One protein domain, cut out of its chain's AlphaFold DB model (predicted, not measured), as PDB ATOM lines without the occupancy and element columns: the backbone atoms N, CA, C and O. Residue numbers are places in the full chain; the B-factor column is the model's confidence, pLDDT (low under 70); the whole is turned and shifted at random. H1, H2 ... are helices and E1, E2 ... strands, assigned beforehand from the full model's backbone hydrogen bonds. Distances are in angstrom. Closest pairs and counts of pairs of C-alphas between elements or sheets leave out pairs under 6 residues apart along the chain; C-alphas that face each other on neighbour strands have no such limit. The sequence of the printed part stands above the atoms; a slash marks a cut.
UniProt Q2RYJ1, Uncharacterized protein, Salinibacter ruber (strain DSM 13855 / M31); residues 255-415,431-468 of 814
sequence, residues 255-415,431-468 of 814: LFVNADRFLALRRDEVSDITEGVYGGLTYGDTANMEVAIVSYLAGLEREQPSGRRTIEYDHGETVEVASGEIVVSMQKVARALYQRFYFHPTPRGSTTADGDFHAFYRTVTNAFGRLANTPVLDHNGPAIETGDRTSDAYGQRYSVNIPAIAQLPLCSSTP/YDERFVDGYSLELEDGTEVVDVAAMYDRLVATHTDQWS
ATOM      1  N   LEU A 255     177.030 109.482 131.037       30.64
ATOM      2  CA  LEU A 255     178.299 109.870 131.661       30.64
ATOM      3  C   LEU A 255     178.081 110.375 133.099       30.64
ATOM      4  O   LEU A 255     178.291 111.550 133.417       30.64
ATOM      5  N   PHE A 256     177.712 109.452 133.990       36.78
ATOM      6  CA  PHE A 256     178.041 109.560 135.404       36.78
ATOM      7  C   PHE A 256     179.544 109.830 135.544       36.78
ATOM      8  O   PHE A 256     180.357 109.407 134.717       36.78
ATOM      9  N   VAL A 257     179.910 110.601 136.564       51.09
ATOM     10  CA  VAL A 257     181.282 111.079 136.730       51.09
ATOM     11  C   VAL A 257     182.182 109.891 137.068       51.09
ATOM     12  O   VAL A 257     182.157 109.381 138.181       51.09
ATOM     13  N   ASN A 258     182.949 109.421 136.084       58.34
ATOM     14  CA  ASN A 258     183.872 108.309 136.267       58.34
ATOM     15  C   ASN A 258     185.087 108.795 137.072       58.34
ATOM     16  O   ASN A 258     185.954 109.502 136.555       58.34
ATOM     17  N   ALA A 259     185.103 108.419 138.348       64.06
ATOM     18  CA  ALA A 259     186.083 108.826 139.348       64.06
ATOM     19  C   ALA A 259     187.445 108.105 139.236       64.06
ATOM     20  O   ALA A 259     188.341 108.395 140.020       64.06
ATOM     21  N   ASP A 260     187.633 107.202 138.266       79.75
ATOM     22  CA  ASP A 260     188.882 106.449 138.065       79.75
ATOM     23  C   ASP A 260     189.663 106.894 136.803       79.75
ATOM     24  O   ASP A 260     190.617 106.238 136.389       79.75
ATOM     25  N   ARG A 261     189.310 108.037 136.187       87.38
ATOM     26  CA  ARG A 261     189.964 108.593 134.974       87.38
ATOM     27  C   ARG A 261     191.294 109.329 135.224       87.38
ATOM     28  O   ARG A 261     191.637 110.251 134.492       87.38
ATOM     29  N   PHE A 262     192.044 108.952 136.251       93.56
ATOM     30  CA  PHE A 262     193.331 109.572 136.583       93.56
ATOM     31  C   PHE A 262     194.480 108.885 135.828       93.56
ATOM     32  O   PHE A 262     194.546 107.656 135.797       93.56
ATOM     33  N   LEU A 263     195.409 109.648 135.240       95.50
ATOM     34  CA  LEU A 263     196.672 109.112 134.705       95.50
ATOM     35  C   LEU A 263     197.808 109.241 135.710       95.50
ATOM     36  O   LEU A 263     197.908 110.249 136.411       95.50
ATOM     37  N   ALA A 264     198.688 108.242 135.748       96.00
ATOM     38  CA  ALA A 264     199.965 108.414 136.422       96.00
ATOM     39  C   ALA A 264     200.774 109.477 135.663       96.00
ATOM     40  O   ALA A 264     200.868 109.417 134.436       96.00
ATOM     41  N   LEU A 265     201.324 110.461 136.370       96.44
ATOM     42  CA  LEU A 265     202.083 111.555 135.757       96.44
ATOM     43  C   LEU A 265     203.581 111.293 135.883       96.44
ATOM     44  O   LEU A 265     204.009 110.665 136.847       96.44
ATOM     45  N   ARG A 266     204.386 111.765 134.926       96.00
ATOM     46  CA  ARG A 266     205.854 111.654 135.000       96.00
ATOM     47  C   ARG A 266     206.353 112.388 136.251       96.00
ATOM     48  O   ARG A 266     205.777 113.407 136.634       96.00
ATOM     49  N   ARG A 267     207.378 111.860 136.924       94.44
ATOM     50  CA  ARG A 267     207.816 112.388 138.229       94.44
ATOM     51  C   ARG A 267     208.260 113.853 138.172       94.44
ATOM     52  O   ARG A 267     207.948 114.605 139.087       94.44
ATOM     53  N   ASP A 268     208.937 114.243 137.097       93.62
ATOM     54  CA  ASP A 268     209.332 115.627 136.829       93.62
ATOM     55  C   ASP A 268     208.116 116.561 136.723       93.62
ATOM     56  O   ASP A 268     208.105 117.593 137.380       93.62
ATOM     57  N   GLU A 269     207.042 116.159 136.036       93.62
ATOM     58  CA  GLU A 269     205.785 116.934 135.991       93.62
ATOM     59  C   GLU A 269     205.176 117.132 137.390       93.62
ATOM     60  O   GLU A 269     204.669 118.204 137.714       93.62
ATOM     61  N   VAL A 270     205.216 116.104 138.249       93.12
ATOM     62  CA  VAL A 270     204.695 116.201 139.626       93.12
ATOM     63  C   VAL A 270     205.540 117.162 140.470       93.12
ATOM     64  O   VAL A 270     204.975 117.945 141.241       93.12
ATOM     65  N   SER A 271     206.864 117.147 140.304       90.44
ATOM     66  CA  SER A 271     207.769 118.123 140.925       90.44
ATOM     67  C   SER A 271     207.506 119.540 140.405       90.44
ATOM     68  O   SER A 271     207.204 120.424 141.203       90.44
ATOM     69  N   ASP A 272     207.491 119.752 139.086       89.56
ATOM     70  CA  ASP A 272     207.277 121.064 138.459       89.56
ATOM     71  C   ASP A 272     205.937 121.703 138.876       89.56
ATOM     72  O   ASP A 272     205.883 122.895 139.191       89.56
ATOM     73  N   ILE A 273     204.853 120.916 138.952       90.06
ATOM     74  CA  ILE A 273     203.542 121.392 139.430       90.06
ATOM     75  C   ILE A 273     203.583 121.754 140.925       90.06
ATOM     76  O   ILE A 273     202.951 122.729 141.337       90.06
ATOM     77  N   THR A 274     204.278 120.980 141.765       86.75
ATOM     78  CA  THR A 274     204.264 121.197 143.225       86.75
ATOM     79  C   THR A 274     205.226 122.294 143.673       86.75
ATOM     80  O   THR A 274     204.850 123.118 144.511       86.75
ATOM     81  N   GLU A 275     206.420 122.368 143.090       85.12
ATOM     82  CA  GLU A 275     207.399 123.428 143.334       85.12
ATOM     83  C   GLU A 275     206.960 124.754 142.703       85.12
ATOM     84  O   GLU A 275     206.886 125.771 143.396       85.12
ATOM     85  N   GLY A 276     206.624 124.740 141.408       75.38
ATOM     86  CA  GLY A 276     206.400 125.951 140.616       75.38
ATOM     87  C   GLY A 276     205.127 126.726 140.960       75.38
ATOM     88  O   GLY A 276     205.055 127.922 140.682       75.38
ATOM     89  N   VAL A 277     204.124 126.074 141.564       67.50
ATOM     90  CA  VAL A 277     202.836 126.711 141.876       67.50
ATOM     91  C   VAL A 277     202.861 127.425 143.232       67.50
ATOM     92  O   VAL A 277     202.804 128.652 143.250       67.50
ATOM     93  N   TYR A 278     202.949 126.705 144.362       55.25
ATOM     94  CA  TYR A 278     203.041 127.310 145.712       55.25
ATOM     95  C   TYR A 278     203.874 126.501 146.735       55.25
ATOM     96  O   TYR A 278     203.724 126.706 147.940       55.25
ATOM     97  N   GLY A 279     204.784 125.628 146.288       61.31
ATOM     98  CA  GLY A 279     205.791 125.006 147.161       61.31
ATOM     99  C   GLY A 279     205.324 123.789 147.970       61.31
ATOM    100  O   GLY A 279     205.644 123.687 149.154       61.31
ATOM    101  N   GLY A 280     204.593 122.863 147.346       81.25
ATOM    102  CA  GLY A 280     204.346 121.527 147.900       81.25
ATOM    103  C   GLY A 280     203.022 120.872 147.498       81.25
ATOM    104  O   GLY A 280     202.155 121.468 146.857       81.25
ATOM    105  N   LEU A 281     202.846 119.622 147.939       83.31
ATOM    106  CA  LEU A 281     201.606 118.847 147.788       83.31
ATOM    107  C   LEU A 281     200.442 119.362 148.659       83.31
ATOM    108  O   LEU A 281     199.306 118.924 148.485       83.31
ATOM    109  N   THR A 282     200.698 120.255 149.617       79.75
ATOM    110  CA  THR A 282     199.769 120.599 150.708       79.75
ATOM    111  C   THR A 282     199.826 122.084 151.046       79.75
ATOM    112  O   THR A 282     200.910 122.619 151.275       79.75
ATOM    113  N   TYR A 283     198.672 122.742 151.158       72.31
ATOM    114  CA  TYR A 283     198.566 124.108 151.663       72.31
ATOM    115  C   TYR A 283     198.010 124.084 153.092       72.31
ATOM    116  O   TYR A 283     196.800 123.939 153.303       72.31
ATOM    117  N   GLY A 284     198.906 124.179 154.079       76.81
ATOM    118  CA  GLY A 284     198.568 123.932 155.482       76.81
ATOM    119  C   GLY A 284     197.972 122.533 155.647       76.81
ATOM    120  O   GLY A 284     198.527 121.561 155.142       76.81
ATOM    121  N   ASP A 285     196.805 122.441 156.281       68.00
ATOM    122  CA  ASP A 285     196.124 121.167 156.529       68.00
ATOM    123  C   ASP A 285     195.336 120.623 155.315       68.00
ATOM    124  O   ASP A 285     194.646 119.612 155.427       68.00
ATOM    125  N   THR A 286     195.425 121.259 154.139       72.50
ATOM    126  CA  THR A 286     194.675 120.853 152.933       72.50
ATOM    127  C   THR A 286     195.576 120.301 151.832       72.50
ATOM    128  O   THR A 286     196.606 120.886 151.508       72.50
ATOM    129  N   ALA A 287     195.166 119.196 151.203       82.50
ATOM    130  CA  ALA A 287     195.790 118.713 149.971       82.50
ATOM    131  C   ALA A 287     195.653 119.771 148.860       82.50
ATOM    132  O   ALA A 287     194.550 120.263 148.598       82.50
ATOM    133  N   ASN A 288     196.757 120.122 148.201       87.69
ATOM    134  CA  ASN A 288     196.740 121.027 147.057       87.69
ATOM    135  C   ASN A 288     196.175 120.280 145.838       87.69
ATOM    136  O   ASN A 288     196.496 119.112 145.653       87.69
ATOM    137  N   MET A 289     195.311 120.878 145.014       93.31
ATOM    138  CA  MET A 289     194.483 120.107 144.058       93.31
ATOM    139  C   MET A 289     195.101 119.954 142.661       93.31
ATOM    140  O   MET A 289     194.623 119.156 141.861       93.31
ATOM    141  N   GLU A 290     196.162 120.699 142.367       94.75
ATOM    142  CA  GLU A 290     196.698 120.882 141.019       94.75
ATOM    143  C   GLU A 290     197.133 119.584 140.326       94.75
ATOM    144  O   GLU A 290     196.700 119.332 139.203       94.75
ATOM    145  N   VAL A 291     197.918 118.728 140.986       95.00
ATOM    146  CA  VAL A 291     198.403 117.471 140.382       95.00
ATOM    147  C   VAL A 291     197.235 116.513 140.105       95.00
ATOM    148  O   VAL A 291     197.182 115.891 139.044       95.00
ATOM    149  N   ALA A 292     196.247 116.443 141.006       95.19
ATOM    150  CA  ALA A 292     195.029 115.655 140.805       95.19
ATOM    151  C   ALA A 292     194.143 116.198 139.668       95.19
ATOM    152  O   ALA A 292     193.599 115.409 138.893       95.19
ATOM    153  N   ILE A 293     194.025 117.524 139.524       96.38
ATOM    154  CA  ILE A 293     193.345 118.146 138.377       96.38
ATOM    155  C   ILE A 293     194.060 117.743 137.086       96.38
ATOM    156  O   ILE A 293     193.425 117.166 136.209       96.38
ATOM    157  N   VAL A 294     195.371 117.979 136.980       96.81
ATOM    158  CA  VAL A 294     196.155 117.669 135.772       96.81
ATOM    159  C   VAL A 294     196.081 116.180 135.416       96.81
ATOM    160  O   VAL A 294     195.828 115.847 134.261       96.81
ATOM    161  N   SER A 295     196.196 115.281 136.397       97.00
ATOM    162  CA  SER A 295     196.074 113.827 136.206       97.00
ATOM    163  C   SER A 295     194.706 113.403 135.648       97.00
ATOM    164  O   SER A 295     194.640 112.572 134.737       97.00
ATOM    165  N   TYR A 296     193.615 113.996 136.143       96.44
ATOM    166  CA  TYR A 296     192.259 113.738 135.649       96.44
ATOM    167  C   TYR A 296     192.011 114.361 134.264       96.44
ATOM    168  O   TYR A 296     191.384 113.744 133.402       96.44
ATOM    169  N   LEU A 297     192.528 115.569 134.011       96.38
ATOM    170  CA  LEU A 297     192.424 116.235 132.709       96.38
ATOM    171  C   LEU A 297     193.212 115.494 131.622       96.38
ATOM    172  O   LEU A 297     192.678 115.280 130.536       96.38
ATOM    173  N   ALA A 298     194.428 115.029 131.923       96.44
ATOM    174  CA  ALA A 298     195.226 114.210 131.015       96.44
ATOM    175  C   ALA A 298     194.506 112.893 130.668       96.44
ATOM    176  O   ALA A 298     194.531 112.453 129.519       96.44
ATOM    177  N   GLY A 299     193.795 112.291 131.630       94.88
ATOM    178  CA  GLY A 299     192.939 111.125 131.387       94.88
ATOM    179  C   GLY A 299     191.766 111.430 130.459       94.88
ATOM    180  O   GLY A 299     191.534 110.682 129.508       94.88
ATOM    181  N   LEU A 300     191.082 112.560 130.670       93.50
ATOM    182  CA  LEU A 300     190.040 113.039 129.758       93.50
ATOM    183  C   LEU A 300     190.577 113.350 128.354       93.50
ATOM    184  O   LEU A 300     189.838 113.163 127.390       93.50
ATOM    185  N   GLU A 301     191.818 113.819 128.210       94.12
ATOM    186  CA  GLU A 301     192.453 114.030 126.903       94.12
ATOM    187  C   GLU A 301     192.781 112.699 126.216       94.12
ATOM    188  O   GLU A 301     192.414 112.492 125.061       94.12
ATOM    189  N   ARG A 302     193.380 111.751 126.946       93.12
ATOM    190  CA  ARG A 302     193.760 110.427 126.429       93.12
ATOM    191  C   ARG A 302     192.565 109.578 125.971       93.12
ATOM    192  O   ARG A 302     192.729 108.686 125.143       93.12
ATOM    193  N   GLU A 303     191.374 109.825 126.515       89.19
ATOM    194  CA  GLU A 303     190.118 109.196 126.080       89.19
ATOM    195  C   GLU A 303     189.517 109.807 124.800       89.19
ATOM    196  O   GLU A 303     188.605 109.218 124.216       89.19
ATOM    197  N   GLN A 304     189.965 110.989 124.364       85.31
ATOM    198  CA  GLN A 304     189.359 111.684 123.226       85.31
ATOM    199  C   GLN A 304     189.892 111.189 121.872       85.31
ATOM    200  O   GLN A 304     191.051 110.790 121.750       85.31
ATOM    201  N   PRO A 305     189.056 111.219 120.814       82.56
ATOM    202  CA  PRO A 305     189.492 110.845 119.476       82.56
ATOM    203  C   PRO A 305     190.556 111.826 118.970       82.56
ATOM    204  O   PRO A 305     190.346 113.037 118.963       82.56
ATOM    205  N   SER A 306     191.686 111.292 118.505       83.94
ATOM    206  CA  SER A 306     192.799 112.083 117.977       83.94
ATOM    207  C   SER A 306     192.381 112.928 116.770       83.94
ATOM    208  O   SER A 306     191.916 112.380 115.765       83.94
ATOM    209  N   GLY A 307     192.626 114.235 116.828       87.62
ATOM    210  CA  GLY A 307     192.295 115.184 115.768       87.62
ATOM    211  C   GLY A 307     191.366 116.303 116.236       87.62
ATOM    212  O   GLY A 307     191.033 116.422 117.410       87.62
ATOM    213  N   ARG A 308     190.969 117.153 115.289       90.19
ATOM    214  CA  ARG A 308     190.015 118.247 115.509       90.19
ATOM    215  C   ARG A 308     188.590 117.692 115.514       90.19
ATOM    216  O   ARG A 308     188.249 116.914 114.621       90.19
ATOM    217  N   ARG A 309     187.765 118.097 116.482       91.44
ATOM    218  CA  ARG A 309     186.391 117.598 116.668       91.44
ATOM    219  C   ARG A 309     185.403 118.735 116.924       91.44
ATOM    220  O   ARG A 309     185.731 119.686 117.624       91.44
ATOM    221  N   THR A 310     184.190 118.613 116.403       90.44
ATOM    222  CA  THR A 310     183.090 119.541 116.692       90.44
ATOM    223  C   THR A 310     182.298 119.024 117.894       90.44
ATOM    224  O   THR A 310     181.965 117.841 117.942       90.44
ATOM    225  N   ILE A 311     181.991 119.889 118.862       88.12
ATOM    226  CA  ILE A 311     180.964 119.641 119.885       88.12
ATOM    227  C   ILE A 311     179.752 120.494 119.526       88.12
ATOM    228  O   ILE A 311     179.856 121.717 119.505       88.12
ATOM    229  N   GLU A 312     178.621 119.858 119.251       88.19
ATOM    230  CA  GLU A 312     177.320 120.522 119.144       88.19
ATOM    231  C   GLU A 312     176.687 120.581 120.539       88.19
ATOM    232  O   GLU A 312     176.667 119.577 121.254       88.19
ATOM    233  N   TYR A 313     176.243 121.769 120.945       79.12
ATOM    234  CA  TYR A 313     175.548 122.003 122.209       79.12
ATOM    235  C   TYR A 313     174.043 122.054 121.982       79.12
ATOM    236  O   TYR A 313     173.594 122.471 120.918       79.12
ATOM    237  N   ASP A 314     173.291 121.703 123.025       70.38
ATOM    238  CA  ASP A 314     171.849 121.895 123.195       70.38
ATOM    239  C   ASP A 314     171.244 123.020 122.328       70.38
ATOM    240  O   ASP A 314     170.467 122.762 121.415       70.38
ATOM    241  N   HIS A 315     171.642 124.275 122.550       74.50
ATOM    242  CA  HIS A 315     171.092 125.459 121.874       74.50
ATOM    243  C   HIS A 315     171.552 125.663 120.412       74.50
ATOM    244  O   HIS A 315     171.327 126.727 119.836       74.50
ATOM    245  N   GLY A 316     172.163 124.650 119.790       84.00
ATOM    246  CA  GLY A 316     172.554 124.614 118.376       84.00
ATOM    247  C   GLY A 316     173.889 125.291 118.051       84.00
ATOM    248  O   GLY A 316     174.282 125.351 116.884       84.00
ATOM    249  N   GLU A 317     174.606 125.806 119.051       83.75
ATOM    250  CA  GLU A 317     175.963 126.317 118.850       83.75
ATOM    251  C   GLU A 317     176.976 125.172 118.760       83.75
ATOM    252  O   GLU A 317     176.919 124.183 119.492       83.75
ATOM    253  N   THR A 318     177.932 125.314 117.843       89.25
ATOM    254  CA  THR A 318     178.961 124.306 117.565       89.25
ATOM    255  C   THR A 318     180.343 124.855 117.894       89.25
ATOM    256  O   THR A 318     180.759 125.898 117.389       89.25
ATOM    257  N   VAL A 319     181.068 124.136 118.747       90.62
ATOM    258  CA  VAL A 319     182.420 124.486 119.187       90.62
ATOM    259  C   VAL A 319     183.415 123.571 118.495       90.62
ATOM    260  O   VAL A 319     183.418 122.357 118.692       90.62
ATOM    261  N   GLU A 320     184.282 124.170 117.690       93.44
ATOM    262  CA  GLU A 320     185.424 123.497 117.084       93.44
ATOM    263  C   GLU A 320     186.543 123.360 118.120       93.44
ATOM    264  O   GLU A 320     187.120 124.359 118.543       93.44
ATOM    265  N   VAL A 321     186.844 122.120 118.502       92.06
ATOM    266  CA  VAL A 321     187.858 121.751 119.494       92.06
ATOM    267  C   VAL A 321     189.106 121.250 118.772       92.06
ATOM    268  O   VAL A 321     189.023 120.395 117.881       92.06
ATOM    269  N   ALA A 322     190.269 121.797 119.121       93.50
ATOM    270  CA  ALA A 322     191.549 121.421 118.536       93.50
ATOM    271  C   ALA A 322     192.006 120.003 118.948       93.50
ATOM    272  O   ALA A 322     191.496 119.392 119.884       93.50
ATOM    273  N   SER A 323     192.993 119.461 118.231       90.81
ATOM    274  CA  SER A 323     193.635 118.202 118.632       90.81
ATOM    275  C   SER A 323     194.531 118.458 119.843       90.81
ATOM    276  O   SER A 323     195.407 119.313 119.748       90.81
ATOM    277  N   GLY A 324     194.339 117.713 120.934       90.25
ATOM    278  CA  GLY A 324     194.978 118.009 122.227       90.25
ATOM    279  C   GLY A 324     194.281 119.131 123.009       90.25
ATOM    280  O   GLY A 324     194.859 119.723 123.913       90.25
ATOM    281  N   GLU A 325     193.046 119.481 122.640       94.56
ATOM    282  CA  GLU A 325     192.195 120.375 123.420       94.56
ATOM    283  C   GLU A 325     191.007 119.589 123.983       94.56
ATOM    284  O   GLU A 325     190.361 118.792 123.295       94.56
ATOM    285  N   ILE A 326     190.715 119.822 125.256       94.69
ATOM    286  CA  ILE A 326     189.622 119.208 125.997       94.69
ATOM    287  C   ILE A 326     188.609 120.276 126.393       94.69
ATOM    288  O   ILE A 326     188.964 121.420 126.669       94.69
ATOM    289  N   VAL A 327     187.336 119.888 126.456       93.19
ATOM    290  CA  VAL A 327     186.258 120.775 126.907       93.19
ATOM    291  C   VAL A 327     185.569 120.149 128.103       93.19
ATOM    292  O   VAL A 327     185.036 119.039 128.018       93.19
ATOM    293  N   VAL A 328     185.628 120.840 129.237       94.00
ATOM    294  CA  VAL A 328     185.131 120.344 130.520       94.00
ATOM    295  C   VAL A 328     184.770 121.520 131.423       94.00
ATOM    296  O   VAL A 328     185.427 122.556 131.393       94.00
ATOM    297  N   SER A 329     183.724 121.375 132.236       92.44
ATOM    298  CA  SER A 329     183.431 122.340 133.293       92.44
ATOM    299  C   SER A 329     184.253 122.047 134.546       92.44
ATOM    300  O   SER A 329     184.408 120.887 134.953       92.44
ATOM    301  N   MET A 330     184.739 123.096 135.208       93.31
ATOM    302  CA  MET A 330     185.373 123.006 136.522       93.31
ATOM    303  C   MET A 330     184.439 122.320 137.528       93.31
ATOM    304  O   MET A 330     184.909 121.550 138.367       93.31
ATOM    305  N   GLN A 331     183.112 122.489 137.408       88.88
ATOM    306  CA  GLN A 331     182.148 121.744 138.226       88.88
ATOM    307  C   GLN A 331     182.234 120.222 138.000       88.88
ATOM    308  O   GLN A 331     182.137 119.459 138.964       88.88
ATOM    309  N   LYS A 332     182.412 119.751 136.757       89.06
ATOM    310  CA  LYS A 332     182.538 118.314 136.450       89.06
ATOM    311  C   LYS A 332     183.836 117.731 137.012       89.06
ATOM    312  O   LYS A 332     183.806 116.623 137.543       89.06
ATOM    313  N   VAL A 333     184.935 118.483 136.957       93.44
ATOM    314  CA  VAL A 333     186.216 118.089 137.571       93.44
ATOM    315  C   VAL A 333     186.092 118.059 139.093       93.44
ATOM    316  O   VAL A 333     186.376 117.033 139.701       93.44
ATOM    317  N   ALA A 334     185.555 119.114 139.714       92.56
ATOM    318  CA  ALA A 334     185.323 119.148 141.158       92.56
ATOM    319  C   ALA A 334     184.429 117.992 141.637       92.56
ATOM    320  O   ALA A 334     184.712 117.393 142.672       92.56
ATOM    321  N   ARG A 335     183.389 117.614 140.875       87.19
ATOM    322  CA  ARG A 335     182.590 116.417 141.186       87.19
ATOM    323  C   ARG A 335     183.424 115.131 141.166       87.19
ATOM    324  O   ARG A 335     183.209 114.296 142.036       87.19
ATOM    325  N   ALA A 336     184.361 114.974 140.230       88.94
ATOM    326  CA  ALA A 336     185.206 113.781 140.143       88.94
ATOM    327  C   ALA A 336     186.160 113.667 141.339       88.94
ATOM    328  O   ALA A 336     186.175 112.639 142.013       88.94
ATOM    329  N   LEU A 337     186.884 114.748 141.655       91.31
ATOM    330  CA  LEU A 337     187.825 114.762 142.781       91.31
ATOM    331  C   LEU A 337     187.100 114.553 144.127       91.31
ATOM    332  O   LEU A 337     187.594 113.830 144.990       91.31
ATOM    333  N   TYR A 338     185.906 115.136 144.292       87.94
ATOM    334  CA  TYR A 338     185.094 114.988 145.507       87.94
ATOM    335  C   TYR A 338     184.525 113.569 145.673       87.94
ATOM    336  O   TYR A 338     184.479 113.049 146.785       87.94
ATOM    337  N   GLN A 339     184.130 112.911 144.576       82.00
ATOM    338  CA  GLN A 339     183.689 111.512 144.622       82.00
ATOM    339  C   GLN A 339     184.850 110.550 144.899       82.00
ATOM    340  O   GLN A 339     184.682 109.663 145.731       82.00
ATOM    341  N   ARG A 340     186.013 110.735 144.251       85.06
ATOM    342  CA  ARG A 340     187.190 109.867 144.439       85.06
ATOM    343  C   ARG A 340     187.771 109.982 145.848       85.06
ATOM    344  O   ARG A 340     187.840 108.983 146.548       85.06
ATOM    345  N   PHE A 341     188.182 111.182 146.261       83.19
ATOM    346  CA  PHE A 341     189.025 111.345 147.455       83.19
ATOM    347  C   PHE A 341     188.244 111.600 148.750       83.19
ATOM    348  O   PHE A 341     188.749 111.318 149.833       83.19
ATOM    349  N   TYR A 342     187.019 112.129 148.652       76.25
ATOM    350  CA  TYR A 342     186.185 112.474 149.811       76.25
ATOM    351  C   TYR A 342     184.980 111.534 149.975       76.25
ATOM    352  O   TYR A 342     184.223 111.676 150.932       76.25
ATOM    353  N   PHE A 343     184.790 110.573 149.057       68.31
ATOM    354  CA  PHE A 343     183.742 109.539 149.085       68.31
ATOM    355  C   PHE A 343     182.300 110.065 149.258       68.31
ATOM    356  O   PHE A 343     181.383 109.314 149.596       68.31
ATOM    357  N   HIS A 344     182.068 111.357 149.012       66.62
ATOM    358  CA  HIS A 344     180.787 112.008 149.258       66.62
ATOM    359  C   HIS A 344     179.912 112.048 147.990       66.62
ATOM    360  O   HIS A 344     180.370 112.480 146.925       66.62
ATOM    361  N   PRO A 345     178.618 111.673 148.076       64.00
ATOM    362  CA  PRO A 345     177.709 111.717 146.936       64.00
ATOM    363  C   PRO A 345     177.433 113.172 146.529       64.00
ATOM    364  O   PRO A 345     176.698 113.898 147.195       64.00
ATOM    365  N   THR A 346     178.020 113.608 145.410       60.62
ATOM    366  CA  THR A 346     177.965 115.017 144.988       60.62
ATOM    367  C   THR A 346     176.530 115.529 144.800       60.62
ATOM    368  O   THR A 346     175.718 114.835 144.175       60.62
ATOM    369  N   PRO A 347     176.225 116.775 145.207       63.34
ATOM    370  CA  PRO A 347     174.889 117.352 145.088       63.34
ATOM    371  C   PRO A 347     174.340 117.331 143.654       63.34
ATOM    372  O   PRO A 347     174.961 117.845 142.716       63.34
ATOM    373  N   ARG A 348     173.123 116.792 143.488       48.50
ATOM    374  CA  ARG A 348     172.340 116.888 142.243       48.50
ATOM    375  C   ARG A 348     171.699 118.282 142.139       48.50
ATOM    376  O   ARG A 348     170.557 118.468 142.555       48.50
ATOM    377  N   GLY A 349     172.448 119.255 141.616       63.22
ATOM    378  CA  GLY A 349     172.001 120.639 141.415       63.22
ATOM    379  C   GLY A 349     173.155 121.641 141.273       63.22
ATOM    380  O   GLY A 349     174.259 121.273 140.862       63.22
ATOM    381  N   SER A 350     172.884 122.901 141.632       64.25
ATOM    382  CA  SER A 350     173.870 123.993 141.714       64.25
ATOM    383  C   SER A 350     175.036 123.666 142.660       64.25
ATOM    384  O   SER A 350     174.843 122.997 143.676       64.25
ATOM    385  N   THR A 351     176.225 124.219 142.380       63.47
ATOM    386  CA  THR A 351     177.374 124.214 143.308       63.47
ATOM    387  C   THR A 351     177.062 124.881 144.645       63.47
ATOM    388  O   THR A 351     177.710 124.557 145.626       63.47
ATOM    389  N   THR A 352     176.088 125.795 144.705       67.81
ATOM    390  CA  THR A 352     175.696 126.540 145.918       67.81
ATOM    391  C   THR A 352     174.638 125.834 146.773       67.81
ATOM    392  O   THR A 352     174.252 126.344 147.823       67.81
ATOM    393  N   ALA A 353     174.130 124.673 146.344       65.69
ATOM    394  CA  ALA A 353     173.046 123.967 147.038       65.69
ATOM    395  C   ALA A 353     173.501 123.191 148.296       65.69
ATOM    396  O   ALA A 353     172.659 122.611 148.993       65.69
ATOM    397  N   ASP A 354     174.804 123.169 148.558       79.06
ATOM    398  CA  ASP A 354     175.516 122.376 149.557       79.06
ATOM    399  C   ASP A 354     176.772 123.158 149.973       79.06
ATOM    400  O   ASP A 354     177.465 123.685 149.104       79.06
ATOM    401  N   GLY A 355     177.026 123.317 151.274       82.44
ATOM    402  CA  GLY A 355     178.090 124.206 151.760       82.44
ATOM    403  C   GLY A 355     179.493 123.647 151.532       82.44
ATOM    404  O   GLY A 355     180.387 124.372 151.089       82.44
ATOM    405  N   ASP A 356     179.659 122.350 151.775       80.81
ATOM    406  CA  ASP A 356     180.960 121.683 151.782       80.81
ATOM    407  C   ASP A 356     181.436 121.449 150.347       80.81
ATOM    408  O   ASP A 356     182.566 121.801 149.994       80.81
ATOM    409  N   PHE A 357     180.533 121.003 149.463       86.31
ATOM    410  CA  PHE A 357     180.833 120.938 148.036       86.31
ATOM    411  C   PHE A 357     181.042 122.332 147.419       86.31
ATOM    412  O   PHE A 357     181.853 122.464 146.503       86.31
ATOM    413  N   HIS A 358     180.383 123.392 147.912       87.06
ATOM    414  CA  HIS A 358     180.664 124.756 147.442       87.06
ATOM    415  C   HIS A 358     182.075 125.222 147.833       87.06
ATOM    416  O   HIS A 358     182.782 125.809 147.010       87.06
ATOM    417  N   ALA A 359     182.499 124.949 149.070       87.38
ATOM    418  CA  ALA A 359     183.850 125.252 149.534       87.38
ATOM    419  C   ALA A 359     184.902 124.475 148.727       87.38
ATOM    420  O   ALA A 359     185.842 125.079 148.208       87.38
ATOM    421  N   PHE A 360     184.695 123.168 148.529       90.69
ATOM    422  CA  PHE A 360     185.572 122.331 147.712       90.69
ATOM    423  C   PHE A 360     185.632 122.791 146.246       90.69
ATOM    424  O   PHE A 360     186.718 122.932 145.682       90.69
ATOM    425  N   TYR A 361     184.481 123.108 145.643       91.44
ATOM    426  CA  TYR A 361     184.405 123.656 144.288       91.44
ATOM    427  C   TYR A 361     185.240 124.936 144.149       91.44
ATOM    428  O   TYR A 361     186.014 125.051 143.201       91.44
ATOM    429  N   ARG A 362     185.173 125.860 145.121       92.31
ATOM    430  CA  ARG A 362     186.023 127.063 145.123       92.31
ATOM    431  C   ARG A 362     187.516 126.738 145.211       92.31
ATOM    432  O   ARG A 362     188.299 127.409 144.545       92.31
ATOM    433  N   THR A 363     187.922 125.724 145.977       91.69
ATOM    434  CA  THR A 363     189.322 125.257 146.005       91.69
ATOM    435  C   THR A 363     189.766 124.753 144.629       91.69
ATOM    436  O   THR A 363     190.840 125.135 144.169       91.69
ATOM    437  N   VAL A 364     188.921 123.986 143.932       93.31
ATOM    438  CA  VAL A 364     189.196 123.509 142.565       93.31
ATOM    439  C   VAL A 364     189.249 124.665 141.558       93.31
ATOM    440  O   VAL A 364     190.203 124.742 140.791       93.31
ATOM    441  N   THR A 365     188.308 125.618 141.586       93.44
ATOM    442  CA  THR A 365     188.354 126.823 140.730       93.44
ATOM    443  C   THR A 365     189.621 127.651 140.971       93.44
ATOM    444  O   THR A 365     190.245 128.113 140.017       93.44
ATOM    445  N   ASN A 366     190.045 127.807 142.230       92.69
ATOM    446  CA  ASN A 366     191.302 128.484 142.557       92.69
ATOM    447  C   ASN A 366     192.510 127.728 141.978       92.69
ATOM    448  O   ASN A 366     193.380 128.354 141.383       92.69
ATOM    449  N   ALA A 367     192.552 126.399 142.112       93.44
ATOM    450  CA  ALA A 367     193.615 125.556 141.564       93.44
ATOM    451  C   ALA A 367     193.688 125.614 140.026       93.44
ATOM    452  O   ALA A 367     194.778 125.745 139.476       93.44
ATOM    453  N   PHE A 368     192.545 125.638 139.331       94.75
ATOM    454  CA  PHE A 368     192.480 125.922 137.889       94.75
ATOM    455  C   PHE A 368     193.079 127.288 137.535       94.75
ATOM    456  O   PHE A 368     193.891 127.386 136.618       94.75
ATOM    457  N   GLY A 369     192.724 128.334 138.288       92.69
ATOM    458  CA  GLY A 369     193.284 129.675 138.105       92.69
ATOM    459  C   GLY A 369     194.799 129.747 138.332       92.69
ATOM    460  O   GLY A 369     195.459 130.602 137.749       92.69
ATOM    461  N   ARG A 370     195.368 128.838 139.133       93.06
ATOM    462  CA  ARG A 370     196.822 128.690 139.302       93.06
ATOM    463  C   ARG A 370     197.456 127.928 138.141       93.06
ATOM    464  O   ARG A 370     198.393 128.440 137.538       93.06
ATOM    465  N   LEU A 371     196.906 126.766 137.783       93.88
ATOM    466  CA  LEU A 371     197.380 125.936 136.668       93.88
ATOM    467  C   LEU A 371     197.412 126.693 135.335       93.88
ATOM    468  O   LEU A 371     198.379 126.551 134.597       93.88
ATOM    469  N   ALA A 372     196.432 127.561 135.075       92.19
ATOM    470  CA  ALA A 372     196.383 128.423 133.887       92.19
ATOM    471  C   ALA A 372     197.506 129.488 133.805       92.19
ATOM    472  O   ALA A 372     197.558 130.253 132.845       92.19
ATOM    473  N   ASN A 373     198.389 129.571 134.811       88.88
ATOM    474  CA  ASN A 373     199.619 130.372 134.798       88.88
ATOM    475  C   ASN A 373     200.896 129.496 134.753       88.88
ATOM    476  O   ASN A 373     202.000 130.010 134.924       88.88
ATOM    477  N   THR A 374     200.758 128.184 134.537       90.19
ATOM    478  CA  THR A 374     201.859 127.209 134.412       90.19
ATOM    479  C   THR A 374     201.994 126.737 132.961       90.19
ATOM    480  O   THR A 374     201.005 126.770 132.230       90.19
ATOM    481  N   PRO A 375     203.163 126.229 132.524       93.19
ATOM    482  CA  PRO A 375     203.293 125.640 131.189       93.19
ATOM    483  C   PRO A 375     202.471 124.352 130.996       93.19
ATOM    484  O   PRO A 375     202.287 123.938 129.858       93.19
ATOM    485  N   VAL A 376     201.984 123.723 132.076       94.31
ATOM    486  CA  VAL A 376     201.345 122.393 132.069       94.31
ATOM    487  C   VAL A 376     199.882 122.432 131.599       94.31
ATOM    488  O   VAL A 376     199.380 121.428 131.090       94.31
ATOM    489  N   LEU A 377     199.188 123.566 131.743       95.81
ATOM    490  CA  LEU A 377     197.770 123.696 131.392       95.81
ATOM    491  C   LEU A 377     197.469 125.034 130.703       95.81
ATOM    492  O   LEU A 377     197.251 126.047 131.370       95.81
ATOM    493  N   ASP A 378     197.365 125.023 129.375       96.19
ATOM    494  CA  ASP A 378     196.867 126.185 128.634       96.19
ATOM    495  C   ASP A 378     195.353 126.342 128.834       96.19
ATOM    496  O   ASP A 378     194.589 125.376 128.750       96.19
ATOM    497  N   HIS A 379     194.900 127.578 129.072       95.44
ATOM    498  CA  HIS A 379     193.479 127.929 129.157       95.44
ATOM    499  C   HIS A 379     193.030 128.678 127.899       95.44
ATOM    500  O   HIS A 379     193.239 129.883 127.750       95.44
ATOM    501  N   ASN A 380     192.336 127.975 127.005       94.56
ATOM    502  CA  ASN A 380     191.921 128.486 125.695       94.56
ATOM    503  C   ASN A 380     190.581 129.257 125.750       94.56
ATOM    504  O   ASN A 380     189.894 129.410 124.734       94.56
ATOM    505  N   GLY A 381     190.192 129.748 126.933       91.94
ATOM    506  CA  GLY A 381     188.928 130.446 127.186       91.94
ATOM    507  C   GLY A 381     187.705 129.521 127.306       91.94
ATOM    508  O   GLY A 381     187.848 128.296 127.336       91.94
ATOM    509  N   PRO A 382     186.487 130.089 127.386       92.56
ATOM    510  CA  PRO A 382     185.262 129.302 127.482       92.56
ATOM    511  C   PRO A 382     185.019 128.504 126.198       92.56
ATOM    512  O   PRO A 382     185.475 128.885 125.117       92.56
ATOM    513  N   ALA A 383     184.249 127.418 126.299       89.44
ATOM    514  CA  ALA A 383     183.781 126.692 125.119       89.44
ATOM    515  C   ALA A 383     182.962 127.603 124.188       89.44
ATOM    516  O   ALA A 383     183.134 127.570 122.971       89.44
ATOM    517  N   ILE A 384     182.113 128.441 124.791       88.25
ATOM    518  CA  ILE A 384     181.169 129.343 124.131       88.25
ATOM    519  C   ILE A 384     181.373 130.763 124.663       88.25
ATOM    520  O   ILE A 384     181.383 130.992 125.875       88.25
ATOM    521  N   GLU A 385     181.526 131.741 123.767       85.44
ATOM    522  CA  GLU A 385     181.758 133.143 124.134       85.44
ATOM    523  C   GLU A 385     180.461 133.857 124.559       85.44
ATOM    524  O   GLU A 385     179.954 134.741 123.875       85.44
ATOM    525  N   THR A 386     179.962 133.538 125.756       79.25
ATOM    526  CA  THR A 386     178.787 134.186 126.391       79.25
ATOM    527  C   THR A 386     178.973 135.677 126.743       79.25
ATOM    528  O   THR A 386     178.132 136.281 127.406       79.25
ATOM    529  N   GLY A 387     180.102 136.285 126.367       77.69
ATOM    530  CA  GLY A 387     180.554 137.598 126.841       77.69
ATOM    531  C   GLY A 387     181.264 137.556 128.200       77.69
ATOM    532  O   GLY A 387     182.145 138.382 128.442       77.69
ATOM    533  N   ASP A 388     180.969 136.568 129.052       76.06
ATOM    534  CA  ASP A 388     181.721 136.287 130.276       76.06
ATOM    535  C   ASP A 388     182.765 135.187 130.035       76.06
ATOM    536  O   ASP A 388     182.452 134.010 129.852       76.06
ATOM    537  N   ARG A 389     184.042 135.581 130.074       70.75
ATOM    538  CA  ARG A 389     185.186 134.666 129.942       70.75
ATOM    539  C   ARG A 389     185.336 133.697 131.117       70.75
ATOM    540  O   ARG A 389     186.027 132.695 130.967       70.75
ATOM    541  N   THR A 390     184.709 133.973 132.259       70.00
ATOM    542  CA  THR A 390     184.791 133.144 133.471       70.00
ATOM    543  C   THR A 390     183.614 132.175 133.632       70.00
ATOM    544  O   THR A 390     183.616 131.361 134.556       70.00
ATOM    545  N   SER A 391     182.631 132.212 132.723       75.81
ATOM    546  CA  SER A 391     181.441 131.362 132.783       75.81
ATOM    547  C   SER A 391     181.782 129.881 132.577       75.81
ATOM    548  O   SER A 391     182.207 129.466 131.501       75.81
ATOM    549  N   ASP A 392     181.578 129.060 133.610       81.50
ATOM    550  CA  ASP A 392     181.754 127.597 133.559       81.50
ATOM    551  C   ASP A 392     180.523 126.867 132.973       81.50
ATOM    552  O   ASP A 392     180.506 125.640 132.888       81.50
ATOM    553  N   ALA A 393     179.475 127.607 132.573       77.56
ATOM    554  CA  ALA A 393     178.155 127.063 132.229       77.56
ATOM    555  C   ALA A 393     178.188 126.054 131.066       77.56
ATOM    556  O   ALA A 393     177.602 124.978 131.167       77.56
ATOM    557  N   TYR A 394     178.934 126.374 130.007       82.88
ATOM    558  CA  TYR A 394     179.180 125.496 128.854       82.88
ATOM    559  C   TYR A 394     180.534 124.772 128.944       82.88
ATOM    560  O   TYR A 394     180.991 124.154 127.987       82.88
ATOM    561  N   GLY A 395     181.188 124.851 130.104       90.62
ATOM    562  CA  GLY A 395     182.563 124.421 130.296       90.62
ATOM    563  C   GLY A 395     183.601 125.336 129.645       90.62
ATOM    564  O   GLY A 395     183.312 126.314 128.949       90.62
ATOM    565  N   GLN A 396     184.853 124.999 129.914       93.19
ATOM    566  CA  GLN A 396     186.042 125.748 129.534       93.19
ATOM    567  C   GLN A 396     186.948 124.855 128.676       93.19
ATOM    568  O   GLN A 396     186.903 123.624 128.779       93.19
ATOM    569  N   ARG A 397     187.734 125.475 127.791       94.75
ATOM    570  CA  ARG A 397     188.680 124.786 126.911       94.75
ATOM    571  C   ARG A 397     190.072 124.793 127.527       94.75
ATOM    572  O   ARG A 397     190.564 125.853 127.918       94.75
ATOM    573  N   TYR A 398     190.711 123.633 127.564       96.44
ATOM    574  CA  TYR A 398     192.069 123.474 128.076       96.44
ATOM    575  C   TYR A 398     192.905 122.587 127.153       96.44
ATOM    576  O   TYR A 398     192.346 121.732 126.471       96.44
ATOM    577  N   SER A 399     194.226 122.728 127.194       96.25
ATOM    578  CA  SER A 399     195.177 121.760 126.627       96.25
ATOM    579  C   SER A 399     196.144 121.313 127.717       96.25
ATOM    580  O   SER A 399     196.642 122.162 128.460       96.25
ATOM    581  N   VAL A 400     196.383 120.004 127.858       96.44
ATOM    582  CA  VAL A 400     197.295 119.475 128.884       96.44
ATOM    583  C   VAL A 400     198.655 119.212 128.247       96.44
ATOM    584  O   VAL A 400     198.844 118.263 127.492       96.44
ATOM    585  N   ASN A 401     199.635 120.049 128.563       95.81
ATOM    586  CA  ASN A 401     200.914 120.112 127.851       95.81
ATOM    587  C   ASN A 401     201.945 119.064 128.316       95.81
ATOM    588  O   ASN A 401     203.149 119.310 128.273       95.81
ATOM    589  N   ILE A 402     201.490 117.883 128.744       94.31
ATOM    590  CA  ILE A 402     202.373 116.812 129.219       94.31
ATOM    591  C   ILE A 402     202.889 115.984 128.029       94.31
ATOM    592  O   ILE A 402     202.093 115.453 127.243       94.31
ATOM    593  N   PRO A 403     204.215 115.798 127.875       91.94
ATOM    594  CA  PRO A 403     204.776 114.933 126.849       91.94
ATOM    595  C   PRO A 403     204.250 113.497 126.965       91.94
ATOM    596  O   PRO A 403     204.284 112.879 128.027       91.94
ATOM    597  N   ALA A 404     203.807 112.952 125.832       90.94
ATOM    598  CA  ALA A 404     203.409 111.555 125.679       90.94
ATOM    599  C   ALA A 404     202.259 111.063 126.596       90.94
ATOM    600  O   ALA A 404     202.231 109.885 126.941       90.94
ATOM    601  N   ILE A 405     201.243 111.895 126.884       93.06
ATOM    602  CA  ILE A 405     199.981 111.500 127.569       93.06
ATOM    603  C   ILE A 405     199.414 110.144 127.093       93.06
ATOM    604  O   ILE A 405     198.948 109.339 127.897       93.06
ATOM    605  N   ALA A 406     199.495 109.851 125.789       91.81
ATOM    606  CA  ALA A 406     199.044 108.590 125.188       91.81
ATOM    607  C   ALA A 406     199.787 107.323 125.670       91.81
ATOM    608  O   ALA A 406     199.287 106.219 125.463       91.81
ATOM    609  N   GLN A 407     200.964 107.469 126.281       93.94
ATOM    610  CA  GLN A 407     201.806 106.385 126.802       93.94
ATOM    611  C   GLN A 407     201.690 106.237 128.328       93.94
ATOM    612  O   GLN A 407     202.054 105.193 128.867       93.94
ATOM    613  N   LEU A 408     201.148 107.243 129.026       94.75
ATOM    614  CA  LEU A 408     200.990 107.216 130.480       94.75
ATOM    615  C   LEU A 408     199.911 106.200 130.905       94.75
ATOM    616  O   LEU A 408     198.811 106.181 130.325       94.75
ATOM    617  N   PRO A 409     200.177 105.355 131.922       95.19
ATOM    618  CA  PRO A 409     199.199 104.398 132.417       95.19
ATOM    619  C   PRO A 409     198.084 105.101 133.205       95.19
ATOM    620  O   PRO A 409     198.204 106.254 133.622       95.19
ATOM    621  N   LEU A 410     196.975 104.389 133.423       93.94
ATOM    622  CA  LEU A 410     196.004 104.803 134.438       93.94
ATOM    623  C   LEU A 410     196.643 104.687 135.828       93.94
ATOM    624  O   LEU A 410     197.428 103.770 136.074       93.94
ATOM    625  N   CYS A 411     196.258 105.583 136.732       92.75
ATOM    626  CA  CYS A 411     196.409 105.368 138.168       92.75
ATOM    627  C   CYS A 411     195.632 104.118 138.610       92.75
ATOM    628  O   CYS A 411     194.740 103.635 137.904       92.75
ATOM    629  N   SER A 412     195.912 103.619 139.811       84.38
ATOM    630  CA  SER A 412     195.113 102.544 140.390       84.38
ATOM    631  C   SER A 412     193.646 102.962 140.587       84.38
ATOM    632  O   SER A 412     193.307 104.020 141.137       84.38
ATOM    633  N   SER A 413     192.750 102.085 140.125       79.06
ATOM    634  CA  SER A 413     191.321 102.132 140.439       79.06
ATOM    635  C   SER A 413     191.123 102.178 141.948       79.06
ATOM    636  O   SER A 413     191.841 101.469 142.660       79.06
ATOM    637  N   THR A 414     190.136 102.947 142.409       62.62
ATOM    638  CA  THR A 414     189.843 103.186 143.831       62.62
ATOM    639  C   THR A 414     189.991 101.898 144.657       62.62
ATOM    640  O   THR A 414     189.204 100.963 144.469       62.62
ATOM    641  N   PRO A 415     191.012 101.785 145.532       48.84
ATOM    642  CA  PRO A 415     191.311 100.525 146.197       48.84
ATOM    643  C   PRO A 415     190.154 100.131 147.129       48.84
ATOM    644  O   PRO A 415     189.705 100.961 147.925       48.84
ATOM    645  N   TYR A 431     205.423 116.807 153.461       61.75
ATOM    646  CA  TYR A 431     205.140 115.941 152.313       61.75
ATOM    647  C   TYR A 431     206.149 116.298 151.221       61.75
ATOM    648  O   TYR A 431     205.833 116.986 150.253       61.75
ATOM    649  N   ASP A 432     207.402 115.921 151.483       65.31
ATOM    650  CA  ASP A 432     208.542 116.140 150.595       65.31
ATOM    651  C   ASP A 432     208.616 115.076 149.481       65.31
ATOM    652  O   ASP A 432     207.730 114.226 149.340       65.31
ATOM    653  N   GLU A 433     209.689 115.109 148.686       65.56
ATOM    654  CA  GLU A 433     209.971 114.155 147.602       65.56
ATOM    655  C   GLU A 433     209.830 112.680 148.029       65.56
ATOM    656  O   GLU A 433     209.489 111.832 147.206       65.56
ATOM    657  N   ARG A 434     210.036 112.360 149.316       77.12
ATOM    658  CA  ARG A 434     209.947 110.990 149.850       77.12
ATOM    659  C   ARG A 434     208.519 110.520 150.078       77.12
ATOM    660  O   ARG A 434     208.292 109.325 150.251       77.12
ATOM    661  N   PHE A 435     207.551 111.436 150.101       82.38
ATOM    662  CA  PHE A 435     206.149 111.052 149.993       82.38
ATOM    663  C   PHE A 435     205.832 110.622 148.557       82.38
ATOM    664  O   PHE A 435     205.169 109.606 148.371       82.38
ATOM    665  N   VAL A 436     206.371 111.333 147.558       84.38
ATOM    666  CA  VAL A 436     206.228 110.984 146.134       84.38
ATOM    667  C   VAL A 436     206.903 109.642 145.823       84.38
ATOM    668  O   VAL A 436     206.275 108.808 145.176       84.38
ATOM    669  N   ASP A 437     208.099 109.374 146.373       86.62
ATOM    670  CA  ASP A 437     208.797 108.072 146.270       86.62
ATOM    671  C   ASP A 437     207.885 106.870 146.583       86.62
ATOM    672  O   ASP A 437     207.998 105.820 145.952       86.62
ATOM    673  N   GLY A 438     206.971 107.008 147.553       86.31
ATOM    674  CA  GLY A 438     206.047 105.945 147.963       86.31
ATOM    675  C   GLY A 438     204.971 105.589 146.928       86.31
ATOM    676  O   GLY A 438     204.293 104.573 147.094       86.31
ATOM    677  N   TYR A 439     204.823 106.408 145.884       91.38
ATOM    678  CA  TYR A 439     203.847 106.269 144.798       91.38
ATOM    679  C   TYR A 439     204.496 106.242 143.405       91.38
ATOM    680  O   TYR A 439     203.778 106.153 142.407       91.38
ATOM    681  N   SER A 440     205.830 106.289 143.332       92.38
ATOM    682  CA  SER A 440     206.594 106.165 142.089       92.38
ATOM    683  C   SER A 440     206.607 104.726 141.555       92.38
ATOM    684  O   SER A 440     206.752 103.754 142.300       92.38
ATOM    685  N   LEU A 441     206.502 104.601 140.235       92.38
ATOM    686  CA  LEU A 441     206.538 103.373 139.449       92.38
ATOM    687  C   LEU A 441     207.487 103.584 138.260       92.38
ATOM    688  O   LEU A 441     207.350 104.559 137.524       92.38
ATOM    689  N   GLU A 442     208.430 102.667 138.053       95.56
ATOM    690  CA  GLU A 442     209.322 102.664 136.886       95.56
ATOM    691  C   GLU A 442     208.645 101.914 135.722       95.56
ATOM    692  O   GLU A 442     208.201 100.773 135.884       95.56
ATOM    693  N   LEU A 443     208.532 102.555 134.554       93.00
ATOM    694  CA  LEU A 443     208.014 101.937 133.326       93.00
ATOM    695  C   LEU A 443     209.090 101.098 132.608       93.00
ATOM    696  O   LEU A 443     210.279 101.213 132.891       93.00
ATOM    697  N   GLU A 444     208.691 100.271 131.631       92.44
ATOM    698  CA  GLU A 444     209.617  99.390 130.882       92.44
ATOM    699  C   GLU A 444     210.733 100.135 130.114       92.44
ATOM    700  O   GLU A 444     211.715  99.513 129.705       92.44
ATOM    701  N   ASP A 445     210.598 101.449 129.913       92.50
ATOM    702  CA  ASP A 445     211.595 102.321 129.281       92.50
ATOM    703  C   ASP A 445     212.487 103.094 130.276       92.50
ATOM    704  O   ASP A 445     213.393 103.813 129.847       92.50
ATOM    705  N   GLY A 446     212.273 102.921 131.585       95.12
ATOM    706  CA  GLY A 446     212.975 103.634 132.658       95.12
ATOM    707  C   GLY A 446     212.346 104.974 133.061       95.12
ATOM    708  O   GLY A 446     212.946 105.712 133.841       95.12
ATOM    709  N   THR A 447     211.161 105.325 132.551       93.94
ATOM    710  CA  THR A 447     210.435 106.530 132.986       93.94
ATOM    711  C   THR A 447     209.827 106.322 134.376       93.94
ATOM    712  O   THR A 447     208.986 105.441 134.552       93.94
ATOM    713  N   GLU A 448     210.186 107.158 135.355       96.19
ATOM    714  CA  GLU A 448     209.457 107.241 136.631       96.19
ATOM    715  C   GLU A 448     208.129 107.997 136.445       96.19
ATOM    716  O   GLU A 448     208.108 109.171 136.057       96.19
ATOM    717  N   VAL A 449     207.016 107.336 136.767       96.38
ATOM    718  CA  VAL A 449     205.678 107.935 136.880       96.38
ATOM    719  C   VAL A 449     205.131 107.770 138.296       96.38
ATOM    720  O   VAL A 449     205.517 106.852 139.007       96.38
ATOM    721  N   VAL A 450     204.211 108.634 138.713       95.31
ATOM    722  CA  VAL A 450     203.609 108.648 140.054       95.31
ATOM    723  C   VAL A 450     202.134 108.275 139.949       95.31
ATOM    724  O   VAL A 450     201.403 108.900 139.178       95.31
ATOM    725  N   ASP A 451     201.666 107.304 140.739       94.75
ATOM    726  CA  ASP A 451     200.231 107.029 140.896       94.75
ATOM    727  C   ASP A 451     199.572 108.162 141.698       94.75
ATOM    728  O   ASP A 451     199.464 108.124 142.926       94.75
ATOM    729  N   VAL A 452     199.153 109.207 140.980       93.50
ATOM    730  CA  VAL A 452     198.539 110.407 141.556       93.50
ATOM    731  C   VAL A 452     197.270 110.064 142.334       93.50
ATOM    732  O   VAL A 452     197.038 110.657 143.383       93.50
ATOM    733  N   ALA A 453     196.459 109.101 141.887       90.62
ATOM    734  CA  ALA A 453     195.230 108.769 142.597       90.62
ATOM    735  C   ALA A 453     195.528 108.077 143.937       90.62
ATOM    736  O   ALA A 453     195.006 108.511 144.958       90.62
ATOM    737  N   ALA A 454     196.431 107.092 143.977       87.19
ATOM    738  CA  ALA A 454     196.852 106.461 145.232       87.19
ATOM    739  C   ALA A 454     197.583 107.442 146.170       87.19
ATOM    740  O   ALA A 454     197.381 107.406 147.391       87.19
ATOM    741  N   MET A 455     198.390 108.348 145.606       91.50
ATOM    742  CA  MET A 455     199.057 109.418 146.349       91.50
ATOM    743  C   MET A 455     198.030 110.346 147.012       91.50
ATOM    744  O   MET A 455     198.158 110.643 148.199       91.50
ATOM    745  N   TYR A 456     196.986 110.764 146.286       89.44
ATOM    746  CA  TYR A 456     195.931 111.633 146.818       89.44
ATOM    747  C   TYR A 456     194.955 110.915 147.753       89.44
ATOM    748  O   TYR A 456     194.571 111.510 148.758       89.44
ATOM    749  N   ASP A 457     194.613 109.647 147.497       82.94
ATOM    750  CA  ASP A 457     193.833 108.815 148.425       82.94
ATOM    751  C   ASP A 457     194.527 108.796 149.802       82.94
ATOM    752  O   ASP A 457     193.888 109.015 150.833       82.94
ATOM    753  N   ARG A 458     195.859 108.621 149.838       83.31
ATOM    754  CA  ARG A 458     196.647 108.711 151.079       83.31
ATOM    755  C   ARG A 458     196.740 110.132 151.620       83.31
ATOM    756  O   ARG A 458     196.630 110.309 152.834       83.31
ATOM    757  N   LEU A 459     196.986 111.119 150.761       82.75
ATOM    758  CA  LEU A 459     197.173 112.512 151.159       82.75
ATOM    759  C   LEU A 459     195.915 113.032 151.858       82.75
ATOM    760  O   LEU A 459     195.987 113.444 153.009       82.75
ATOM    761  N   VAL A 460     194.749 112.909 151.222       78.81
ATOM    762  CA  VAL A 460     193.453 113.328 151.773       78.81
ATOM    763  C   VAL A 460     193.102 112.526 153.031       78.81
ATOM    764  O   VAL A 460     192.700 113.132 154.025       78.81
ATOM    765  N   ALA A 461     193.360 111.211 153.063       71.75
ATOM    766  CA  ALA A 461     193.150 110.379 154.255       71.75
ATOM    767  C   ALA A 461     194.126 110.649 155.424       71.75
ATOM    768  O   ALA A 461     193.936 110.109 156.513       71.75
ATOM    769  N   THR A 462     195.172 111.458 155.217       70.50
ATOM    770  CA  THR A 462     196.123 111.851 156.275       70.50
ATOM    771  C   THR A 462     195.990 113.326 156.657       70.50
ATOM    772  O   THR A 462     196.163 113.667 157.822       70.50
ATOM    773  N   HIS A 463     195.682 114.197 155.691       64.69
ATOM    774  CA  HIS A 463     195.579 115.640 155.900       64.69
ATOM    775  C   HIS A 463     194.212 116.098 156.364       64.69
ATOM    776  O   HIS A 463     194.109 117.011 157.179       64.69
ATOM    777  N   THR A 464     193.152 115.484 155.842       58.25
ATOM    778  CA  THR A 464     191.838 115.848 156.329       58.25
ATOM    779  C   THR A 464     191.663 115.264 157.725       58.25
ATOM    780  O   THR A 464     191.608 114.051 157.917       58.25
ATOM    781  N   ASP A 465     191.412 116.140 158.695       47.12
ATOM    782  CA  ASP A 465     190.647 115.756 159.880       47.12
ATOM    783  C   ASP A 465     189.236 115.282 159.482       47.12
ATOM    784  O   ASP A 465     188.521 114.736 160.302       47.12
ATOM    785  N   GLN A 466     188.826 115.388 158.212       45.50
ATOM    786  CA  GLN A 466     187.703 114.619 157.677       45.50
ATOM    787  C   GLN A 466     187.988 113.117 157.556       45.50
ATOM    788  O   GLN A 466     187.015 112.393 157.461       45.50
ATOM    789  N   TRP A 467     189.224 112.599 157.625       41.41
ATOM    790  CA  TRP A 467     189.462 111.156 157.793       41.41
ATOM    791  C   TRP A 467     189.573 110.733 159.257       41.41
ATOM    792  O   TRP A 467     189.151 109.625 159.586       41.41
ATOM    793  N   SER A 468     190.022 111.611 160.164       40.25
ATOM    794  CA  SER A 468     189.804 111.381 161.599       40.25
ATOM    795  C   SER A 468     188.299 111.418 161.885       40.25
ATOM    796  O   SER A 468     187.770 110.437 162.380       40.25
TER     797      SER A 468
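What this domain is: This is residues 255 to 415 and 431 to 468 of the 814 residues of an uncharacterized protein of Salinibacter ruber (strain DSM 13855 / M31) (UniProt Q2RYJ1). Helix H2 makes the core: H1, H3, H4 and H6 pack round its residues 290 to 296, mostly crossed, and a small sheet, E3 E5 E4, packs on its residues 293 to 302. The hairpins E1-E2 and E6-E7 lie at opposite ends of the longest axis. The printed part has 199 residues with seven named helices and seven named strands, in the order H1 H2 E1 E2 E3 H3 H4 E4 E5 H5 E6 E7 H6 H7; the class is mixed, and the three sheets are antiparallel. The whole is compact, radius of gyration of the C-alphas 16.5 A, spanning 50 by 42 by 29 A.

How they stand to each other: With residues 270 to 274 alone, H1, residues 267 to 278, touches the hub H2, residues 290 to 302, at a steep tilt of 48 degrees; C-alphas 270 and 291 are closest, 6.5 A. E1, residues 309 to 312, and E2, residues 318 to 321, form a hairpin; look at N 309 and O 321, 3.0 A. H2 is on one face of the sheet of E3, residues 326 to 328, E5, residues 396 to 400, and E4, residues 377 to 382, making two layers, at a height of 8.5 A. There N 326 and O 398 are 2.8 A apart, N 380 and O 397 2.9 A. E3, H3, residues 330 to 342, H4, residues 355 to 371, and E4 make a split strand-helix-strand unit, E5 between its same-way strands, with a right-handed crossover. H3 touches H4 at a steep tilt of 65 degrees, closest at C-alphas 334 and 361, 5.6 A. H5, residues 433 to 437, is near H1. E6, residues 440 to 442, and E7, residues 448 to 450, form a hairpin with N 441 and O 449 at 2.7 A. H6, residues 452 to 463, touches H2 at a shallow tilt of 26 degrees, opposite ways, closest at C-alphas 452 and 292, 6.4 A; H7, residues 465 to 468, is close to H6 but not clearly touching. Every O i to N i+4 pair is within hydrogen-bond range in H2 to H6, but 6 of 8 in H1; H7 is too short for one.

Where its parts are: Find C-alpha 267 at (207.816, 112.388, 138.229), where H1 begins its 17.4 A. H2 runs 18.2 A, H3 17.0 A, H4 24.6 A, E4 14.3 A and H6 15.6 A. H7 ends at C-alpha 468, (189.804, 111.381, 161.599).

The domain as a whole: The C-alphas of Gly 316 and Arg 434 are farthest apart, 50.7 A. Residues 416 to 430 are not printed; C-alphas 415 and 431 are 21.6 A apart. H1 to H2, H3 to H4 and E4 to E5 are long links. Confidence is under 70 in 31 residues, among them 343 to 353 and 463 to 468.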